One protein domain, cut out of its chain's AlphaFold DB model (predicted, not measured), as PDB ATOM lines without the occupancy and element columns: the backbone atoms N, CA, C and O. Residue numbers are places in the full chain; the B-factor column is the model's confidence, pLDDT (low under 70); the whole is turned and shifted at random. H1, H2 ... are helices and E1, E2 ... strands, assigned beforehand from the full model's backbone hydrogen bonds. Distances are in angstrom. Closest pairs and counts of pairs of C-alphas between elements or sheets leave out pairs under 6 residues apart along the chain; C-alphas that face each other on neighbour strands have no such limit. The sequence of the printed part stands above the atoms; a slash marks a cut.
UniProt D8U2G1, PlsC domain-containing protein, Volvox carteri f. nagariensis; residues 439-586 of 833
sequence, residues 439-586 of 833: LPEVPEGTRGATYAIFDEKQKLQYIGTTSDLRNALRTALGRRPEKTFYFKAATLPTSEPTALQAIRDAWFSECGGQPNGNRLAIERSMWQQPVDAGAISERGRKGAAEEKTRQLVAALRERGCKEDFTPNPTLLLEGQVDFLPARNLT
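This is residues 439 to 586 of the 833 residues of the protein "PlsC domain-containing protein" of Volvox carteri f. nagariensis (UniProt D8U2G1). A three-stranded sheet lies between helix H1 over one face and H2 over the other, with H3 and H4 by its edge strand E2. Beyond H1, a smaller second part holds the long helix H5 and the short H6. The printed part has 148 residues with three named strands and six named helices, in the order E1 E2 H1 E3 H2 H3 H4 H5 H6. The sheet order is E2 E1 E3, all antiparallel; the class is mixed, helices and strands. The whole is compact, with a radius of gyration of the C-alphas of 16.0 A and spans of 45 by 37 by 28 A.

E1, residues 448 to 454, starts at C-alpha 448 (32.189, -17.337, -19.851) and is 20.0 A long. E2 is residues 460 to 466, 17.7 A, and E3 486 to 492, 20.0 A. The helices are H1, 469 to 479, 15.4 A; H2, 497 to 510, 19.9 A; H3, 516 to 519; H4, 521 to 528; H5, 541 to 558, 25.7 A; and H6, 569 to 573, ending at C-alpha 573 (51.008, 5.312, -31.602).

E1 and E2 form a hairpin, with N 451 and O 464 2.8 A apart; between E1 and E3, N 450 and O 490 are 2.9 A apart. E2, H1 and E3 make a split strand-helix-strand unit, E1 between its strands, with a right-handed crossover. H1 and H2 are on opposite faces, at heights over the sheet of 9.4 A and 8.8 A: three layers, helices on both faces. H3 stands at the sheet's level, its Gly 517 and Tyr 462 of E2 having the closest C-alphas, 4.7 A. H3 and H4 touch only at the corner, closest C-alphas Gly 517 and Arg 524, 4.8 A. H5 touches H1 with residues 552 to 556 alone, closest C-alphas Gly 478 and Leu 552, 6.7 A, and touches H6 with residues 541 to 546 alone, closest C-alphas Lys 542 and Leu 573, 4.9 A. H1, H2, H4, H5 and H6 have every O i to N i+4 pair within hydrogen-bond range; H3 is too short for one.

The C-alphas farthest apart, of Glu 510 and Arg 539, are 47.3 A apart. The printed part has no cut. The link from H4 to H5 is long, and its residues 531 to 532 pair antiparallel with 576 to 577. Residues 584 to 586 have pLDDT under 70.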
ATOM      1  N   LEU A 439      47.183 -15.777 -12.823       85.88
ATOM      2  CA  LEU A 439      46.734 -17.135 -13.144       85.88
ATOM      3  C   LEU A 439      45.504 -17.490 -12.293       85.88
ATOM      4  O   LEU A 439      45.641 -18.157 -11.268       85.88
ATOM      5  N   PRO A 440      44.301 -17.001 -12.654       89.38
ATOM      6  CA  PRO A 440      43.083 -17.421 -11.972       89.38
ATOM      7  C   PRO A 440      42.830 -18.916 -12.211       89.38
ATOM      8  O   PRO A 440      43.098 -19.424 -13.298       89.38
ATOM      9  N   GLU A 441      42.271 -19.611 -11.220       82.75
ATOM     10  CA  GLU A 441      41.743 -20.962 -11.433       82.75
ATOM     11  C   GLU A 441      40.546 -20.869 -12.392       82.75
ATOM     12  O   GLU A 441      39.576 -20.157 -12.125       82.75
ATOM     13  N   VAL A 442      40.633 -21.555 -13.532       86.62
ATOM     14  CA  VAL A 442      39.561 -21.635 -14.530       86.62
ATOM     15  C   VAL A 442      39.242 -23.115 -14.728       86.62
ATOM     16  O   VAL A 442      40.070 -23.823 -15.299       86.62
ATOM     17  N   PRO A 443      38.083 -23.605 -14.248       88.19
ATOM     18  CA  PRO A 443      37.675 -24.986 -14.468       88.19
ATOM     19  C   PRO A 443      37.630 -25.332 -15.958       88.19
ATOM     20  O   PRO A 443      37.247 -24.498 -16.790       88.19
ATOM     21  N   GLU A 444      37.981 -26.572 -16.296       84.25
ATOM     22  CA  GLU A 444      37.892 -27.068 -17.669       84.25
ATOM     23  C   GLU A 444      36.464 -26.916 -18.219       84.25
ATOM     24  O   GLU A 444      35.473 -27.138 -17.524       84.25
ATOM     25  N   GLY A 445      36.349 -26.502 -19.483       89.56
ATOM     26  CA  GLY A 445      35.054 -26.274 -20.134       89.56
ATOM     27  C   GLY A 445      34.408 -24.913 -19.851       89.56
ATOM     28  O   GLY A 445      33.353 -24.628 -20.421       89.56
ATOM     29  N   THR A 446      35.033 -24.044 -19.050       91.00
ATOM     30  CA  THR A 446      34.583 -22.653 -18.875       91.00
ATOM     31  C   THR A 446      34.582 -21.907 -20.214       91.00
ATOM     32  O   THR A 446      35.591 -21.879 -20.917       91.00
ATOM     33  N   ARG A 447      33.459 -21.266 -20.562       93.50
ATOM     34  CA  ARG A 447      33.316 -20.439 -21.781       93.50
ATOM     35  C   ARG A 447      33.013 -18.973 -21.495       93.50
ATOM     36  O   ARG A 447      33.226 -18.123 -22.357       93.50
ATOM     37  N   GLY A 448      32.497 -18.683 -20.310       95.38
ATOM     38  CA  GLY A 448      32.189 -17.337 -19.851       95.38
ATOM     39  C   GLY A 448      32.493 -17.206 -18.367       95.38
ATOM     40  O   GLY A 448      32.426 -18.176 -17.621       95.38
ATOM     41  N   ALA A 449      32.829 -16.005 -17.925       97.38
ATOM     42  CA  ALA A 449      33.052 -15.693 -16.528       97.38
ATOM     43  C   ALA A 449      32.520 -14.297 -16.204       97.38
ATOM     44  O   ALA A 449      32.721 -13.345 -16.959       97.38
ATOM     45  N   THR A 450      31.872 -14.169 -15.051       97.88
ATOM     46  CA  THR A 450      31.589 -12.877 -14.419       97.88
ATOM     47  C   THR A 450      32.599 -12.690 -13.304       97.88
ATOM     48  O   THR A 450      32.766 -13.584 -12.480       97.88
ATOM     49  N   TYR A 451      33.299 -11.562 -13.278       98.00
ATOM     50  CA  TYR A 451      34.343 -11.297 -12.294       98.00
ATOM     51  C   TYR A 451      34.147  -9.943 -11.625       98.00
ATOM     52  O   TYR A 451      33.724  -8.976 -12.250       98.00
ATOM     53  N   ALA A 452      34.461  -9.883 -10.340       98.00
ATOM     54  CA  ALA A 452      34.429  -8.699  -9.505       98.00
ATOM     55  C   ALA A 452      35.849  -8.382  -9.043       98.00
ATOM     56  O   ALA A 452      36.595  -9.297  -8.707       98.00
ATOM     57  N   ILE A 453      36.212  -7.103  -9.023       97.81
ATOM     58  CA  ILE A 453      37.507  -6.586  -8.580       97.81
ATOM     59  C   ILE A 453      37.298  -5.758  -7.322       97.81
ATOM     60  O   ILE A 453      36.385  -4.931  -7.257       97.81
ATOM     61  N   PHE A 454      38.180  -5.948  -6.350       96.88
ATOM     62  CA  PHE A 454      38.179  -5.242  -5.081       96.88
ATOM     63  C   PHE A 454      39.522  -4.544  -4.855       96.88
ATOM     64  O   PHE A 454      40.570  -5.025  -5.298       96.88
ATOM     65  N   ASP A 455      39.476  -3.420  -4.143       95.94
ATOM     66  CA  ASP A 455      40.675  -2.698  -3.719       95.94
ATOM     67  C   ASP A 455      41.371  -3.371  -2.524       95.94
ATOM     68  O   ASP A 455      40.934  -4.410  -2.028       95.94
ATOM     69  N   GLU A 456      42.459  -2.770  -2.039       92.75
ATOM     70  CA  GLU A 456      43.245  -3.253  -0.895       92.75
ATOM     71  C   GLU A 456      42.391  -3.501   0.362       92.75
ATOM     72  O   GLU A 456      42.643  -4.434   1.127       92.75
ATOM     73  N   LYS A 457      41.334  -2.703   0.549       93.81
ATOM     74  CA  LYS A 457      40.405  -2.781   1.686       93.81
ATOM     75  C   LYS A 457      39.250  -3.748   1.428       93.81
ATOM     76  O   LYS A 457      38.263  -3.715   2.158       93.81
ATOM     77  N   GLN A 458      39.356  -4.575   0.385       93.06
ATOM     78  CA  GLN A 458      38.316  -5.491  -0.079       93.06
ATOM     79  C   GLN A 458      36.993  -4.785  -0.416       93.06
ATOM     80  O   GLN A 458      35.924  -5.392  -0.387       93.06
ATOM     81  N   LYS A 459      37.036  -3.498  -0.774       95.56
ATOM     82  CA  LYS A 459      35.855  -2.777  -1.246       95.56
ATOM     83  C   LYS A 459      35.676  -3.029  -2.735       95.56
ATOM     84  O   LYS A 459      36.609  -2.847  -3.514       95.56
ATOM     85  N   LEU A 460      34.460  -3.400  -3.133       96.88
ATOM     86  CA  LEU A 460      34.118  -3.669  -4.528       96.88
ATOM     87  C   LEU A 460      34.321  -2.419  -5.401       96.88
ATOM     88  O   LEU A 460      33.715  -1.372  -5.161       96.88
ATOM     89  N   GLN A 461      35.150  -2.549  -6.436       98.06
ATOM     90  CA  GLN A 461      35.494  -1.471  -7.366       98.06
ATOM     91  C   GLN A 461      34.826  -1.637  -8.729       98.06
ATOM     92  O   GLN A 461      34.326  -0.651  -9.276       98.06
ATOM     93  N   TYR A 462      34.791  -2.858  -9.267       98.50
ATOM     94  CA  TYR A 462      34.308  -3.130 -10.622       98.50
ATOM     95  C   TYR A 462      33.739  -4.549 -10.745       98.50
ATOM     96  O   TYR A 462      34.259  -5.465 -10.119       98.50
ATOM     97  N   ILE A 463      32.703  -4.738 -11.565       98.38
ATOM     98  CA  ILE A 463      32.219  -6.050 -12.015       98.38
ATOM     99  C   ILE A 463      32.190  -6.081 -13.544       98.38
ATOM    100  O   ILE A 463      31.557  -5.234 -14.182       98.38
ATOM    101  N   GLY A 464      32.856  -7.070 -14.131       97.69
ATOM    102  CA  GLY A 464      32.915  -7.312 -15.567       97.69
ATOM    103  C   GLY A 464      32.461  -8.720 -15.943       97.69
ATOM    104  O   GLY A 464      32.334  -9.607 -15.105       97.69
ATOM    105  N   THR A 465      32.229  -8.922 -17.235       97.88
ATOM    106  CA  THR A 465      31.947 -10.226 -17.847       97.88
ATOM    107  C   THR A 465      32.967 -10.462 -18.956       97.88
ATOM    108  O   THR A 465      33.359  -9.513 -19.634       97.88
ATOM    109  N   THR A 466      33.424 -11.695 -19.145       97.06
ATOM    110  CA  THR A 466      34.468 -12.041 -20.123       97.06
ATOM    111  C   THR A 466      34.346 -13.496 -20.566       97.06
ATOM    112  O   THR A 466      33.792 -14.311 -19.837       97.06
ATOM    113  N   SER A 467      34.878 -13.842 -21.737       94.50
ATOM    114  CA  SER A 467      35.117 -15.234 -22.146       94.50
ATOM    115  C   SER A 467      36.510 -15.737 -21.754       94.50
ATOM    116  O   SER A 467      36.741 -16.939 -21.714       94.50
ATOM    117  N   ASP A 468      37.435 -14.821 -21.456       93.69
ATOM    118  CA  ASP A 468      38.800 -15.113 -21.018       93.69
ATOM    119  C   ASP A 468      39.056 -14.393 -19.687       93.69
ATOM    120  O   ASP A 468      39.266 -13.174 -19.637       93.69
ATOM    121  N   LEU A 469      38.949 -15.144 -18.587       94.75
ATOM    122  CA  LEU A 469      39.077 -14.597 -17.237       94.75
ATOM    123  C   LEU A 469      40.489 -14.074 -16.968       94.75
ATOM    124  O   LEU A 469      40.644 -13.001 -16.385       94.75
ATOM    125  N   ARG A 470      41.514 -14.804 -17.417       93.44
ATOM    126  CA  ARG A 470      42.914 -14.440 -17.195       93.44
ATOM    127  C   ARG A 470      43.233 -13.109 -17.854       93.44
ATOM    128  O   ARG A 470      43.718 -12.198 -17.184       93.44
ATOM    129  N   ASN A 471      42.919 -12.981 -19.140       94.56
ATOM    130  CA  ASN A 471      43.210 -11.760 -19.877       94.56
ATOM    131  C   ASN A 471      42.380 -10.576 -19.384       94.56
ATOM    132  O   ASN A 471      42.916  -9.481 -19.267       94.56
ATOM    133  N   ALA A 472      41.127 -10.786 -18.977       96.56
ATOM    134  CA  ALA A 472      40.330  -9.712 -18.391       96.56
ATOM    135  C   ALA A 472      40.910  -9.188 -17.067       96.56
ATOM    136  O   ALA A 472      40.997  -7.974 -16.877       96.56
ATOM    137  N   LEU A 473      41.339 -10.082 -16.166       96.56
ATOM    138  CA  LEU A 473      41.983  -9.684 -14.910       96.56
ATOM    139  C   LEU A 473      43.317  -8.990 -15.164       96.56
ATOM    140  O   LEU A 473      43.606  -7.980 -14.529       96.56
ATOM    141  N   ARG A 474      44.106  -9.493 -16.115       95.62
ATOM    142  CA  ARG A 474      45.373  -8.888 -16.523       95.62
ATOM    143  C   ARG A 474      45.175  -7.489 -17.102       95.62
ATOM    144  O   ARG A 474      45.858  -6.565 -16.680       95.62
ATOM    145  N   THR A 475      44.217  -7.309 -18.006       96.56
ATOM    146  CA  THR A 475      43.862  -5.998 -18.562       96.56
ATOM    147  C   THR A 475      43.398  -5.044 -17.464       96.56
ATOM    148  O   THR A 475      43.869  -3.912 -17.395       96.56
ATOM    149  N   ALA A 476      42.524  -5.491 -16.560       97.31
ATOM    150  CA  ALA A 476      42.057  -4.654 -15.459       97.31
ATOM    151  C   ALA A 476      43.199  -4.255 -14.506       97.31
ATOM    152  O   ALA A 476      43.304  -3.090 -14.122       97.31
ATOM    153  N   LEU A 477      44.090  -5.200 -14.194       96.81
ATOM    154  CA  LEU A 477      45.283  -4.971 -13.387       96.81
ATOM    155  C   LEU A 477      46.248  -3.990 -14.068       96.81
ATOM    156  O   LEU A 477      46.739  -3.080 -13.410       96.81
ATOM    157  N   GLY A 478      46.477  -4.133 -15.376       96.69
ATOM    158  CA  GLY A 478      47.342  -3.243 -16.148       96.69
ATOM    159  C   GLY A 478      46.793  -1.821 -16.271       96.69
ATOM    160  O   GLY A 478      47.556  -0.862 -16.204       96.69
ATOM    161  N   ARG A 479      45.473  -1.662 -16.401       97.75
ATOM    162  CA  ARG A 479      44.831  -0.342 -16.502       97.75
ATOM    163  C   ARG A 479      44.721   0.369 -15.155       97.75
ATOM    164  O   ARG A 479      44.872   1.587 -15.101       97.75
ATOM    165  N   ARG A 480      44.421  -0.373 -14.082       97.31
ATOM    166  CA  ARG A 480      44.142   0.151 -12.732       97.31
ATOM    167  C   ARG A 480      44.897  -0.640 -11.653       97.31
ATOM    168  O   ARG A 480      44.257  -1.289 -10.808       97.31
ATOM    169  N   PRO A 481      46.241  -0.613 -11.647       96.38
ATOM    170  CA  PRO A 481      47.026  -1.338 -10.652       96.38
ATOM    171  C   PRO A 481      46.725  -0.859  -9.226       96.38
ATOM    172  O   PRO A 481      46.757  -1.646  -8.296       96.38
ATOM    173  N   GLU A 482      46.317   0.385  -9.022       95.38
ATOM    174  CA  GLU A 482      46.006   0.949  -7.706       95.38
ATOM    175  C   GLU A 482      44.599   0.612  -7.174       95.38
ATOM    176  O   GLU A 482      44.234   1.043  -6.082       95.38
ATOM    177  N   LYS A 483      43.784  -0.142  -7.925       96.69
ATOM    178  CA  LYS A 483      42.433  -0.575  -7.501       96.69
ATOM    179  C   LYS A 483      42.176  -2.079  -7.648       96.69
ATOM    180  O   LYS A 483      41.079  -2.527  -7.326       96.69
ATOM    181  N   THR A 484      43.157  -2.856  -8.109       96.44
ATOM    182  CA  THR A 484      42.977  -4.272  -8.478       96.44
ATOM    183  C   THR A 484      43.756  -5.207  -7.546       96.44
ATOM    184  O   THR A 484      44.816  -5.701  -7.917       96.44
ATOM    185  N   PHE A 485      43.253  -5.441  -6.330       92.06
ATOM    186  CA  PHE A 485      43.953  -6.210  -5.277       92.06
ATOM    187  C   PHE A 485      43.350  -7.585  -5.015       92.06
ATOM    188  O   PHE A 485      44.057  -8.539  -4.696       92.06
ATOM    189  N   TYR A 486      42.036  -7.713  -5.143       93.94
ATOM    190  CA  TYR A 486      41.356  -8.998  -5.031       93.94
ATOM    191  C   TYR A 486      40.379  -9.147  -6.179       93.94
ATOM    192  O   TYR A 486      39.908  -8.163  -6.750       93.94
ATOM    193  N   PHE A 487      40.066 -10.391  -6.502       96.31
ATOM    194  CA  PHE A 487      39.033 -10.729  -7.446       96.31
ATOM    195  C   PHE A 487      38.148 -11.858  -6.923       96.31
ATOM    196  O   PHE A 487      38.564 -12.725  -6.159       96.31
ATOM    197  N   LYS A 488      36.902 -11.858  -7.372       95.12
ATOM    198  CA  LYS A 488      35.984 -12.993  -7.274       95.12
ATOM    199  C   LYS A 488      35.532 -13.298  -8.689       95.12
ATOM    200  O   LYS A 488      35.296 -12.365  -9.449       95.12
ATOM    201  N   ALA A 489      35.421 -14.563  -9.059       96.56
ATOM    202  CA  ALA A 489      34.927 -14.946 -10.373       96.56
ATOM    203  C   ALA A 489      33.908 -16.075 -10.249       96.56
ATOM    204  O   ALA A 489      34.086 -16.983  -9.445       96.56
ATOM    205  N   ALA A 490      32.851 -15.994 -11.048       96.38
ATOM    206  CA  ALA A 490      31.906 -17.066 -11.298       96.38
ATOM    207  C   ALA A 490      32.067 -17.484 -12.757       96.38
ATOM    208  O   ALA A 490      31.845 -16.681 -13.668       96.38
ATOM    209  N   THR A 491      32.500 -18.719 -12.969       96.19
ATOM    210  CA  THR A 491      32.727 -19.309 -14.289       96.19
ATOM    211  C   THR A 491      31.505 -20.107 -14.721       96.19
ATOM    212  O   THR A 491      30.929 -20.841 -13.924       96.19
ATOM    213  N   LEU A 492      31.122 -19.982 -15.986       95.31
ATOM    214  CA  LEU A 492      30.020 -20.702 -16.607       95.31
ATOM    215  C   LEU A 492      30.533 -21.525 -17.800       95.31
ATOM    216  O   LEU A 492      31.395 -21.058 -18.556       95.31
ATOM    217  N   PRO A 493      29.951 -22.711 -18.055       96.06
ATOM    218  CA  PRO A 493      30.235 -23.488 -19.262       96.06
ATOM    219  C   PRO A 493      29.624 -22.854 -20.527       96.06
ATOM    220  O   PRO A 493      29.876 -23.315 -21.639       96.06
ATOM    221  N   THR A 494      28.825 -21.792 -20.379       93.31
ATOM    222  CA  THR A 494      28.237 -21.005 -21.468       93.31
ATOM    223  C   THR A 494      28.810 -19.588 -21.498       93.31
ATOM    224  O   THR A 494      29.126 -19.007 -20.462       93.31
ATOM    225  N   SER A 495      28.930 -19.023 -22.698       93.88
ATOM    226  CA  SER A 495      29.268 -17.615 -22.928       93.88
ATOM    227  C   SER A 495      28.025 -16.752 -23.187       93.88
ATOM    228  O   SER A 495      28.145 -15.642 -23.707       93.88
ATOM    229  N   GLU A 496      26.827 -17.259 -22.867       96.19
ATOM    230  CA  GLU A 496      25.574 -16.543 -23.104       96.19
ATOM    231  C   GLU A 496      25.540 -15.215 -22.316       96.19
ATOM    232  O   GLU A 496      25.646 -15.223 -21.083       96.19
ATOM    233  N   PRO A 497      25.374 -14.060 -22.994       95.75
ATOM    234  CA  PRO A 497      25.421 -12.756 -22.335       95.75
ATOM    235  C   PRO A 497      24.359 -12.567 -21.249       95.75
ATOM    236  O   PRO A 497      24.624 -11.899 -20.257       95.75
ATOM    237  N   THR A 498      23.171 -13.151 -21.414       97.06
ATOM    238  CA  THR A 498      22.047 -13.060 -20.464       97.06
ATOM    239  C   THR A 498      22.386 -13.723 -19.127       97.06
ATOM    240  O   THR A 498      22.156 -13.126 -18.078       97.06
ATOM    241  N   ALA A 499      23.004 -14.909 -19.154       95.69
ATOM    242  CA  ALA A 499      23.414 -15.647 -17.964       95.69
ATOM    243  C   ALA A 499      24.524 -14.909 -17.199       95.69
ATOM    244  O   ALA A 499      24.440 -14.730 -15.984       95.69
ATOM    245  N   LEU A 500      25.535 -14.404 -17.914       96.38
ATOM    246  CA  LEU A 500      26.605 -13.596 -17.315       96.38
ATOM    247  C   LEU A 500      26.060 -12.284 -16.728       96.38
ATOM    248  O   LEU A 500      26.430 -11.874 -15.628       96.38
ATOM    249  N   GLN A 501      25.127 -11.645 -17.437       96.81
ATOM    250  CA  GLN A 501      24.467 -10.428 -16.983       96.81
ATOM    251  C   GLN A 501      23.625 -10.662 -15.723       96.81
ATOM    252  O   GLN A 501      23.661  -9.829 -14.819       96.81
ATOM    253  N   ALA A 502      22.929 -11.799 -15.624       97.31
ATOM    254  CA  ALA A 502      22.142 -12.160 -14.449       97.31
ATOM    255  C   ALA A 502      23.016 -12.302 -13.190       97.31
ATOM    256  O   ALA A 502      22.661 -11.767 -12.140       97.31
ATOM    257  N   ILE A 503      24.191 -12.940 -13.297       97.31
ATOM    258  CA  ILE A 503      25.154 -13.027 -12.183       97.31
ATOM    259  C   ILE A 503      25.645 -11.633 -11.785       97.31
ATOM    260  O   ILE A 503      25.692 -11.300 -10.600       97.31
ATOM    261  N   ARG A 504      25.983 -10.791 -12.770       97.44
ATOM    262  CA  ARG A 504      26.423  -9.414 -12.517       97.44
ATOM    263  C   ARG A 504      25.362  -8.607 -11.764       97.44
ATOM    264  O   ARG A 504      25.692  -7.916 -10.802       97.44
ATOM    265  N   ASP A 505      24.106  -8.695 -12.191       97.38
ATOM    266  CA  ASP A 505      22.996  -7.944 -11.599       97.38
ATOM    267  C   ASP A 505      22.625  -8.468 -10.204       97.38
ATOM    268  O   ASP A 505      22.296  -7.680  -9.309       97.38
ATOM    269  N   ALA A 506      22.774  -9.778  -9.976       97.44
ATOM    270  CA  ALA A 506      22.683 -10.372  -8.648       97.44
ATOM    271  C   ALA A 506      23.758  -9.797  -7.710       97.44
ATOM    272  O   ALA A 506      23.420  -9.306  -6.636       97.44
ATOM    273  N   TRP A 507      25.026  -9.744  -8.138       96.94
ATOM    274  CA  TRP A 507      26.108  -9.165  -7.329       96.94
ATOM    275  C   TRP A 507      25.947  -7.661  -7.084       96.94
ATOM    276  O   TRP A 507      26.271  -7.187  -5.995       96.94
ATOM    277  N   PHE A 508      25.418  -6.896  -8.047       96.75
ATOM    278  CA  PHE A 508      25.049  -5.497  -7.802       96.75
ATOM    279  C   PHE A 508      23.994  -5.381  -6.702       96.75
ATOM    280  O   PHE A 508      24.130  -4.537  -5.823       96.75
ATOM    281  N   SER A 509      22.963  -6.223  -6.730       96.62
ATOM    282  CA  SER A 509      21.903  -6.207  -5.712       96.62
ATOM    283  C   SER A 509      22.451  -6.590  -4.336       96.62
ATOM    284  O   SER A 509      22.166  -5.924  -3.343       96.62
ATOM    285  N   GLU A 510      23.308  -7.607  -4.297       94.19
ATOM    286  CA  GLU A 510      23.940  -8.126  -3.088       94.19
ATOM    287  C   GLU A 510      24.867  -7.101  -2.410       94.19
ATOM    288  O   GLU A 510      24.899  -6.989  -1.187       94.19
ATOM    289  N   CYS A 511      25.576  -6.290  -3.201       93.62
ATOM    290  CA  CYS A 511      26.485  -5.254  -2.702       93.62
ATOM    291  C   CYS A 511      25.800  -3.900  -2.428       93.62
ATOM    292  O   CYS A 511      26.485  -2.907  -2.174       93.62
ATOM    293  N   GLY A 512      24.466  -3.829  -2.503       95.25
ATOM    294  CA  GLY A 512      23.709  -2.589  -2.292       95.25
ATOM    295  C   GLY A 512      23.802  -1.583  -3.449       95.25
ATOM    296  O   GLY A 512      23.571  -0.390  -3.252       95.25
ATOM    297  N   GLY A 513      24.145  -2.042  -4.654       95.38
ATOM    298  CA  GLY A 513      24.158  -1.264  -5.889       95.38
ATOM    299  C   GLY A 513      25.396  -1.491  -6.762       95.38
ATOM    300  O   GLY A 513      26.282  -2.291  -6.474       95.38
ATOM    301  N   GLN A 514      25.467  -0.739  -7.865       97.12
ATOM    302  CA  GLN A 514      26.629  -0.754  -8.756       97.12
ATOM    303  C   GLN A 514      27.842  -0.092  -8.080       97.12
ATOM    304  O   GLN A 514      27.715   1.038  -7.587       97.12
ATOM    305  N   PRO A 515      29.036  -0.714  -8.108       97.19
ATOM    306  CA  PRO A 515      30.245  -0.088  -7.593       97.19
ATOM    307  C   PRO A 515      30.654   1.100  -8.472       97.19
ATOM    308  O   PRO A 515      30.188   1.262  -9.605       97.19
ATOM    309  N   ASN A 516      31.549   1.950  -7.965       96.81
ATOM    310  CA  ASN A 516      31.936   3.188  -8.650       96.81
ATOM    311  C   ASN A 516      32.468   2.948 -10.073       96.81
ATOM    312  O   ASN A 516      32.113   3.718 -10.964       96.81
ATOM    313  N   GLY A 517      33.226   1.866 -10.292       97.00
ATOM    314  CA  GLY A 517      33.741   1.470 -11.605       97.00
ATOM    315  C   GLY A 517      32.667   1.090 -12.623       97.00
ATOM    316  O   GLY A 517      32.918   1.159 -13.818       97.00
ATOM    317  N   ASN A 518      31.457   0.733 -12.191       97.88
ATOM    318  CA  ASN A 518      30.330   0.488 -13.093       97.88
ATOM    319  C   ASN A 518      29.368   1.676 -13.140       97.88
ATOM    320  O   ASN A 518      28.805   1.945 -14.198       97.88
ATOM    321  N   ARG A 519      29.194   2.411 -12.036       97.06
ATOM    322  CA  ARG A 519      28.205   3.489 -11.907       97.06
ATOM    323  C   ARG A 519      28.635   4.795 -12.577       97.06
ATOM    324  O   ARG A 519      27.844   5.396 -13.299       97.06
ATOM    325  N   LEU A 520      29.857   5.260 -12.316       96.81
ATOM    326  CA  LEU A 520      30.336   6.562 -12.787       96.81
ATOM    327  C   LEU A 520      30.940   6.413 -14.185       96.81
ATOM    328  O   LEU A 520      31.832   5.595 -14.377       96.81
ATOM    329  N   ALA A 521      30.484   7.210 -15.155       96.62
ATOM    330  CA  ALA A 521      30.916   7.086 -16.553       96.62
ATOM    331  C   ALA A 521      32.440   7.222 -16.730       96.62
ATOM    332  O   ALA A 521      33.040   6.451 -17.471       96.62
ATOM    333  N   ILE A 522      33.065   8.153 -15.999       95.69
ATOM    334  CA  ILE A 522      34.518   8.380 -16.035       95.69
ATOM    335  C   ILE A 522      35.274   7.152 -15.509       95.69
ATOM    336  O   ILE A 522      36.152   6.633 -16.189       95.69
ATOM    337  N   GLU A 523      34.899   6.640 -14.334       96.38
ATOM    338  CA  GLU A 523      35.526   5.440 -13.760       96.38
ATOM    339  C   GLU A 523      35.305   4.222 -14.660       96.38
ATOM    340  O   GLU A 523      36.244   3.478 -14.923       96.38
ATOM    341  N   ARG A 524      34.096   4.054 -15.207       97.31
ATOM    342  CA  ARG A 524      33.786   2.988 -16.167       97.31
ATOM    343  C   ARG A 524      34.692   3.044 -17.390       97.31
ATOM    344  O   ARG A 524      35.212   2.008 -17.798       97.31
ATOM    345  N   SER A 525      34.920   4.239 -17.937       97.12
ATOM    346  CA  SER A 525      35.855   4.441 -19.044       97.12
ATOM    347  C   SER A 525      37.260   3.983 -18.666       97.12
ATOM    348  O   SER A 525      37.891   3.278 -19.441       97.12
ATOM    349  N   MET A 526      37.723   4.301 -17.456       96.88
ATOM    350  CA  MET A 526      39.062   3.922 -16.995       96.88
ATOM    351  C   MET A 526      39.249   2.404 -16.807       96.88
ATOM    352  O   MET A 526      40.379   1.930 -16.837       96.88
ATOM    353  N   TRP A 527      38.173   1.635 -16.603       97.50
ATOM    354  CA  TRP A 527      38.234   0.166 -16.558       97.50
ATOM    355  C   TRP A 527      38.119  -0.471 -17.945       97.50
ATOM    356  O   TRP A 527      38.724  -1.513 -18.197       97.50
ATOM    357  N   GLN A 528      37.323   0.121 -18.838       96.88
ATOM    358  CA  GLN A 528      36.927  -0.491 -20.112       96.88
ATOM    359  C   GLN A 528      37.757  -0.042 -21.313       96.88
ATOM    360  O   GLN A 528      37.906  -0.832 -22.247       96.88
ATOM    361  N   GLN A 529      38.322   1.161 -21.280       97.69
ATOM    362  CA  GLN A 529      39.133   1.720 -22.358       97.69
ATOM    363  C   GLN A 529      40.631   1.644 -22.032       97.69
ATOM    364  O   GLN A 529      40.994   1.582 -20.853       97.69
ATOM    365  N   PRO A 530      41.497   1.656 -23.060       98.25
ATOM    366  CA  PRO A 530      42.923   1.913 -22.891       98.25
ATOM    367  C   PRO A 530      43.189   3.181 -22.067       98.25
ATOM    368  O   PRO A 530      42.407   4.136 -22.091       98.25
ATOM    369  N   VAL A 531      44.301   3.198 -21.336       97.81
ATOM    370  CA  VAL A 531      44.704   4.341 -20.511       97.81
ATOM    371  C   VAL A 531      45.229   5.445 -21.421       97.81
ATOM    372  O   VAL A 531      46.254   5.274 -22.073       97.81
ATOM    373  N   ASP A 532      44.548   6.586 -21.456       97.25
ATOM    374  CA  ASP A 532      45.038   7.772 -22.160       97.25
ATOM    375  C   ASP A 532      46.285   8.327 -21.455       97.25
ATOM    376  O   ASP A 532      46.284   8.551 -20.240       97.25
ATOM    377  N   ALA A 533      47.358   8.536 -22.217       96.75
ATOM    378  CA  ALA A 533      48.593   9.116 -21.708       96.75
ATOM    379  C   ALA A 533      48.512  10.640 -21.518       96.75
ATOM    380  O   ALA A 533      49.408  11.224 -20.910       96.75
ATOM    381  N   GLY A 534      47.450  11.290 -22.013       95.94
ATOM    382  CA  GLY A 534      47.208  12.722 -21.830       95.94
ATOM    383  C   GLY A 534      48.077  13.612 -22.722       95.94
ATOM    384  O   GLY A 534      48.419  14.732 -22.340       95.94
ATOM    385  N   ALA A 535      48.466  13.127 -23.903       94.12
ATOM    386  CA  ALA A 535      49.315  13.883 -24.816       94.12
ATOM    387  C   ALA A 535      48.606  15.135 -25.362       94.12
ATOM    388  O   ALA A 535      47.538  15.056 -25.964       94.12
ATOM    389  N   ILE A 536      49.253  16.296 -25.217       93.31
ATOM    390  CA  ILE A 536      48.719  17.593 -25.673       93.31
ATOM    391  C   ILE A 536      48.837  17.748 -27.202       93.31
ATOM    392  O   ILE A 536      48.049  18.461 -27.822       93.31
ATOM    393  N   SER A 537      49.808  17.076 -27.831       95.75
ATOM    394  CA  SER A 537      50.053  17.149 -29.276       95.75
ATOM    395  C   SER A 537      50.116  15.767 -29.917       95.75
ATOM    396  O   SER A 537      50.519  14.792 -29.286       95.75
ATOM    397  N   GLU A 538      49.779  15.693 -31.206       94.00
ATOM    398  CA  GLU A 538      49.853  14.457 -31.992       94.00
ATOM    399  C   GLU A 538      51.281  13.895 -32.066       94.00
ATOM    400  O   GLU A 538      51.473  12.690 -31.945       94.00
ATOM    401  N   ARG A 539      52.294  14.771 -32.159       93.50
ATOM    402  CA  ARG A 539      53.712  14.372 -32.168       93.50
ATOM    403  C   ARG A 539      54.168  13.768 -30.837       93.50
ATOM    404  O   ARG A 539      55.032  12.901 -30.837       93.50
ATOM    405  N   GLY A 540      53.586  14.206 -29.719       95.81
ATOM    406  CA  GLY A 540      53.931  13.733 -28.374       95.81
ATOM    407  C   GLY A 540      53.180  12.480 -27.915       95.81
ATOM    408  O   GLY A 540      53.489  11.966 -26.845       95.81
ATOM    409  N   ARG A 541      52.206  11.977 -28.692       97.19
ATOM    410  CA  ARG A 541      51.352  10.835 -28.305       97.19
ATOM    411  C   ARG A 541      52.153   9.598 -27.926       97.19
ATOM    412  O   ARG A 541      52.005   9.096 -26.816       97.19
ATOM    413  N   LYS A 542      53.036   9.159 -28.823       96.38
ATOM    414  CA  LYS A 542      53.850   7.959 -28.615       96.38
ATOM    415  C   LYS A 542      54.744   8.079 -27.379       96.38
ATOM    416  O   LYS A 542      54.701   7.199 -26.528       96.38
ATOM    417  N   GLY A 543      55.480   9.184 -27.246       96.50
ATOM    418  CA  GLY A 543      56.377   9.401 -26.105       96.50
ATOM    419  C   GLY A 543      55.633   9.439 -24.766       96.50
ATOM    420  O   GLY A 543      56.047   8.785 -23.811       96.50
ATOM    421  N   ALA A 544      54.481  10.121 -24.709       97.44
ATOM    422  CA  ALA A 544      53.641  10.133 -23.511       97.44
ATOM    423  C   ALA A 544      53.123   8.728 -23.159       97.44
ATOM    424  O   ALA A 544      53.116   8.344 -21.989       97.44
ATOM    425  N   ALA A 545      52.712   7.939 -24.158       97.56
ATOM    426  CA  ALA A 545      52.239   6.572 -23.948       97.56
ATOM    427  C   ALA A 545      53.357   5.619 -23.500       97.56
ATOM    428  O   ALA A 545      53.134   4.778 -22.630       97.56
ATOM    429  N   GLU A 546      54.573   5.763 -24.024       97.06
ATOM    430  CA  GLU A 546      55.743   4.990 -23.586       97.06
ATOM    431  C   GLU A 546      56.127   5.309 -22.135       97.06
ATOM    432  O   GLU A 546      56.360   4.392 -21.343       97.06
ATOM    433  N   GLU A 547      56.121   6.585 -21.751       97.00
ATOM    434  CA  GLU A 547      56.323   7.011 -20.361       97.00
ATOM    435  C   GLU A 547      55.223   6.459 -19.445       97.00
ATOM    436  O   GLU A 547      55.497   5.836 -18.416       97.00
ATOM    437  N   LYS A 548      53.954   6.583 -19.855       97.56
ATOM    438  CA  LYS A 548      52.831   6.049 -19.080       97.56
ATOM    439  C   LYS A 548      52.899   4.528 -18.934       97.56
ATOM    440  O   LYS A 548      52.570   3.997 -17.873       97.56
ATOM    441  N   THR A 549      53.368   3.830 -19.966       97.56
ATOM    442  CA  THR A 549      53.638   2.389 -19.922       97.56
ATOM    443  C   THR A 549      54.695   2.066 -18.874       97.56
ATOM    444  O   THR A 549      54.468   1.184 -18.047       97.56
ATOM    445  N   ARG A 550      55.819   2.798 -18.857       95.88
ATOM    446  CA  ARG A 550      56.883   2.616 -17.857       95.88
ATOM    447  C   ARG A 550      56.350   2.786 -16.434       95.88
ATOM    448  O   ARG A 550      56.629   1.938 -15.589       95.88
ATOM    449  N   GLN A 551      55.512   3.792 -16.191       96.38
ATOM    450  CA  GLN A 551      54.871   4.013 -14.889       96.38
ATOM    451  C   GLN A 551      53.947   2.861 -14.474       96.38
ATOM    452  O   GLN A 551      54.016   2.391 -13.340       96.38
ATOM    453  N   LEU A 552      53.089   2.381 -15.383       96.50
ATOM    454  CA  LEU A 552      52.178   1.270 -15.091       96.50
ATOM    455  C   LEU A 552      52.947  -0.028 -14.825       96.50
ATOM    456  O   LEU A 552      52.664  -0.715 -13.848       96.50
ATOM    457  N   VAL A 553      53.958  -0.343 -15.639       95.31
ATOM    458  CA  VAL A 553      54.813  -1.522 -15.433       95.31
ATOM    459  C   VAL A 553      55.594  -1.420 -14.121       95.31
ATOM    460  O   VAL A 553      55.702  -2.417 -13.408       95.31
ATOM    461  N   ALA A 554      56.092  -0.236 -13.758       89.00
ATOM    462  CA  ALA A 554      56.740  -0.013 -12.467       89.00
ATOM    463  C   ALA A 554      55.775  -0.266 -11.299       89.00
ATOM    464  O   ALA A 554      56.117  -1.027 -10.396       89.00
ATOM    465  N   ALA A 555      54.549   0.265 -11.360       90.88
ATOM    466  CA  ALA A 555      53.523   0.028 -10.342       90.88
ATOM    467  C   ALA A 555      53.142  -1.461 -10.230       90.88
ATOM    468  O   ALA A 555      52.974  -1.985  -9.133       90.88
ATOM    469  N   LEU A 556      53.042  -2.177 -11.354       92.12
ATOM    470  CA  LEU A 556      52.802  -3.623 -11.356       92.12
ATOM    471  C   LEU A 556      53.946  -4.390 -10.680       92.12
ATOM    472  O   LEU A 556      53.694  -5.276  -9.861       92.12
ATOM    473  N   ARG A 557      55.198  -4.042 -10.997       85.31
ATOM    474  CA  ARG A 557      56.391  -4.654 -10.392       85.31
ATOM    475  C   ARG A 557      56.487  -4.366  -8.899       85.31
ATOM    476  O   ARG A 557      56.794  -5.281  -8.142       85.31
ATOM    477  N   GLU A 558      56.180  -3.142  -8.474       80.00
ATOM    478  CA  GLU A 558      56.131  -2.756  -7.059       80.00
ATOM    479  C   GLU A 558      55.127  -3.620  -6.283       80.00
ATOM    480  O   GLU A 558      55.425  -4.092  -5.189       80.00
ATOM    481  N   ARG A 559      53.990  -3.950  -6.905       79.56
ATOM    482  CA  ARG A 559      52.987  -4.874  -6.347       79.56
ATOM    483  C   ARG A 559      53.400  -6.353  -6.374       79.56
ATOM    484  O   ARG A 559      52.630  -7.227  -5.969       79.56
ATOM    485  N   GLY A 560      54.608  -6.663  -6.844       77.19
ATOM    486  CA  GLY A 560      55.142  -8.021  -6.945       77.19
ATOM    487  C   GLY A 560      54.651  -8.802  -8.166       77.19
ATOM    488  O   GLY A 560      54.800 -10.026  -8.200       77.19
ATOM    489  N   CYS A 561      54.072  -8.132  -9.168       86.69
ATOM    490  CA  CYS A 561      53.740  -8.771 -10.435       86.69
ATOM    491  C   CYS A 561      55.026  -9.099 -11.205       86.69
ATOM    492  O   CYS A 561      55.820  -8.215 -11.525       86.69
ATOM    493  N   LYS A 562      55.221 -10.384 -11.504       81.06
ATOM    494  CA  LYS A 562      56.375 -10.909 -12.252       81.06
ATOM    495  C   LYS A 562      56.058 -11.179 -13.715       81.06
ATOM    496  O   LYS A 562      56.966 -11.431 -14.500       81.06
ATOM    497  N   GLU A 563      54.778 -11.169 -14.068       87.69
ATOM    498  CA  GLU A 563      54.353 -11.352 -15.446       87.69
ATOM    499  C   GLU A 563      54.821 -10.168 -16.297       87.69
ATOM    500  O   GLU A 563      54.741  -9.021 -15.860       87.69
ATOM    501  N   ASP A 564      55.307 -10.439 -17.511       89.38
ATOM    502  CA  ASP A 564      55.671  -9.374 -18.444       89.38
ATOM    503  C   ASP A 564      54.408  -8.701 -18.979       89.38
ATOM    504  O   ASP A 564      53.439  -9.388 -19.293       89.38
ATOM    505  N   PHE A 565      54.401  -7.374 -19.081       94.12
ATOM    506  CA  PHE A 565      53.282  -6.558 -19.555       94.12
ATOM    507  C   PHE A 565      53.707  -5.815 -20.822       94.12
ATOM    508  O   PHE A 565      54.059  -4.637 -20.792       94.12
ATOM    509  N   THR A 566      53.681  -6.524 -21.954       94.75
ATOM    510  CA  THR A 566      54.053  -5.960 -23.253       94.75
ATOM    511  C   THR A 566      52.978  -4.979 -23.743       94.75
ATOM    512  O   THR A 566      51.823  -5.391 -23.918       94.75
ATOM    513  N   PRO A 567      53.308  -3.694 -23.971       96.62
ATOM    514  CA  PRO A 567      52.339  -2.713 -24.446       96.62
ATOM    515  C   PRO A 567      51.908  -3.012 -25.886       96.62
ATOM    516  O   PRO A 567      52.685  -3.515 -26.699       96.62
ATOM    517  N   ASN A 568      50.662  -2.683 -26.218       96.56
ATOM    518  CA  ASN A 568      50.155  -2.802 -27.578       96.56
ATOM    519  C   ASN A 568      50.759  -1.693 -28.467       96.56
ATOM    520  O   ASN A 568      50.455  -0.517 -28.252       96.56
ATOM    521  N   PRO A 569      51.563  -2.035 -29.493       96.19
ATOM    522  CA  PRO A 569      52.275  -1.042 -30.295       96.19
ATOM    523  C   PRO A 569      51.336  -0.115 -31.074       96.19
ATOM    524  O   PRO A 569      51.682   1.040 -31.305       96.19
ATOM    525  N   THR A 570      50.147  -0.585 -31.461       96.81
ATOM    526  CA  THR A 570      49.167   0.239 -32.180       96.81
ATOM    527  C   THR A 570      48.599   1.326 -31.274       96.81
ATOM    528  O   THR A 570      48.561   2.486 -31.669       96.81
ATOM    529  N   LEU A 571      48.239   0.979 -30.035       97.44
ATOM    530  CA  LEU A 571      47.693   1.945 -29.078       97.44
ATOM    531  C   LEU A 571      48.746   2.960 -28.626       97.44
ATOM    532  O   LEU A 571      48.422   4.138 -28.479       97.44
ATOM    533  N   LEU A 572      50.013   2.544 -28.507       97.25
ATOM    534  CA  LEU A 572      51.107   3.473 -28.213       97.25
ATOM    535  C   LEU A 572      51.183   4.603 -29.247       97.25
ATOM    536  O   LEU A 572      51.337   5.763 -28.874       97.25
ATOM    537  N   LEU A 573      51.024   4.295 -30.541       96.25
ATOM    538  CA  LEU A 573      51.008   5.312 -31.602       96.25
ATOM    539  C   LEU A 573      49.826   6.285 -31.464       96.25
ATOM    540  O   LEU A 573      49.947   7.461 -31.804       96.25
ATOM    541  N   GLU A 574      48.705   5.812 -30.925       97.50
ATOM    542  CA  GLU A 574      47.498   6.607 -30.679       97.50
ATOM    543  C   GLU A 574      47.570   7.431 -29.381       97.50
ATOM    544  O   GLU A 574      46.676   8.232 -29.112       97.50
ATOM    545  N   GLY A 575      48.647   7.305 -28.597       97.38
ATOM    546  CA  GLY A 575      48.788   7.983 -27.305       97.38
ATOM    547  C   GLY A 575      48.051   7.280 -26.167       97.38
ATOM    548  O   GLY A 575      47.779   7.891 -25.136       97.38
ATOM    549  N   GLN A 576      47.719   6.005 -26.354       98.19
ATOM    550  CA  GLN A 576      47.008   5.181 -25.393       98.19
ATOM    551  C   GLN A 576      47.868   4.000 -24.946       98.19
ATOM    552  O   GLN A 576      48.726   3.504 -25.673       98.19
ATOM    553  N   VAL A 577      47.620   3.516 -23.735       97.88
ATOM    554  CA  VAL A 577      48.318   2.368 -23.165       97.88
ATOM    555  C   VAL A 577      47.320   1.275 -22.840       97.88
ATOM    556  O   VAL A 577      46.401   1.444 -22.039       97.88
ATOM    557  N   ASP A 578      47.538   0.123 -23.450       97.56
ATOM    558  CA  ASP A 578      46.960  -1.140 -23.028       97.56
ATOM    559  C   ASP A 578      47.972  -2.244 -23.307       97.56
ATOM    560  O   ASP A 578      48.933  -2.053 -24.059       97.56
ATOM    561  N   PHE A 579      47.755  -3.405 -22.712       96.69
ATOM    562  CA  PHE A 579      48.698  -4.507 -22.800       96.69
ATOM    563  C   PHE A 579      48.170  -5.596 -23.712       96.69
ATOM    564  O   PHE A 579      46.972  -5.881 -23.752       96.69
ATOM    565  N   LEU A 580      49.081  -6.224 -24.450       94.56
ATOM    566  CA  LEU A 580      48.730  -7.401 -25.223       94.56
ATOM    567  C   LEU A 580      48.223  -8.503 -24.270       94.56
ATOM    568  O   LEU A 580      48.756  -8.647 -23.155       94.56
ATOM    569  N   PRO A 581      47.206  -9.283 -24.691       91.06
ATOM    570  CA  PRO A 581      46.768 -10.455 -23.947       91.06
ATOM    571  C   PRO A 581      47.970 -11.330 -23.597       91.06
ATOM    572  O   PRO A 581      48.870 -11.515 -24.422       91.06
ATOM    573  N   ALA A 582      47.994 -11.871 -22.380       85.38
ATOM    574  CA  ALA A 582      48.959 -12.904 -22.059       85.38
ATOM    575  C   ALA A 582      48.787 -14.034 -23.072       85.38
ATOM    576  O   ALA A 582      47.667 -14.488 -23.329       85.38
ATOM    577  N   ARG A 583      49.899 -14.504 -23.645       75.44
ATOM    578  CA  ARG A 583      49.878 -15.767 -24.378       75.44
ATOM    579  C   ARG A 583      49.303 -16.820 -23.430       75.44
ATOM    580  O   ARG A 583      49.842 -17.059 -22.342       75.44
ATOM    581  N   ASN A 584      48.175 -17.405 -23.818       64.31
ATOM    582  CA  ASN A 584      47.670 -18.619 -23.197       64.31
ATOM    583  C   ASN A 584      48.647 -19.714 -23.601       64.31
ATOM    584  O   ASN A 584      48.480 -20.325 -24.644       64.31
ATOM    585  N   LEU A 585      49.725 -19.860 -22.834       59.03
ATOM    586  CA  LEU A 585      50.634 -20.971 -23.018       59.03
ATOM    587  C   LEU A 585      49.888 -22.207 -22.525       59.03
ATOM    588  O   LEU A 585      49.607 -22.322 -21.331       59.03
ATOM    589  N   THR A 586      49.514 -23.094 -23.438       67.62
ATOM    590  CA  THR A 586      49.051 -24.432 -23.058       67.62
ATOM    591  C   THR A 586      50.157 -25.155 -22.281       67.62
ATOM    592  O   THR A 586      51.336 -24.828 -22.423       67.62
TER     593      THR A 586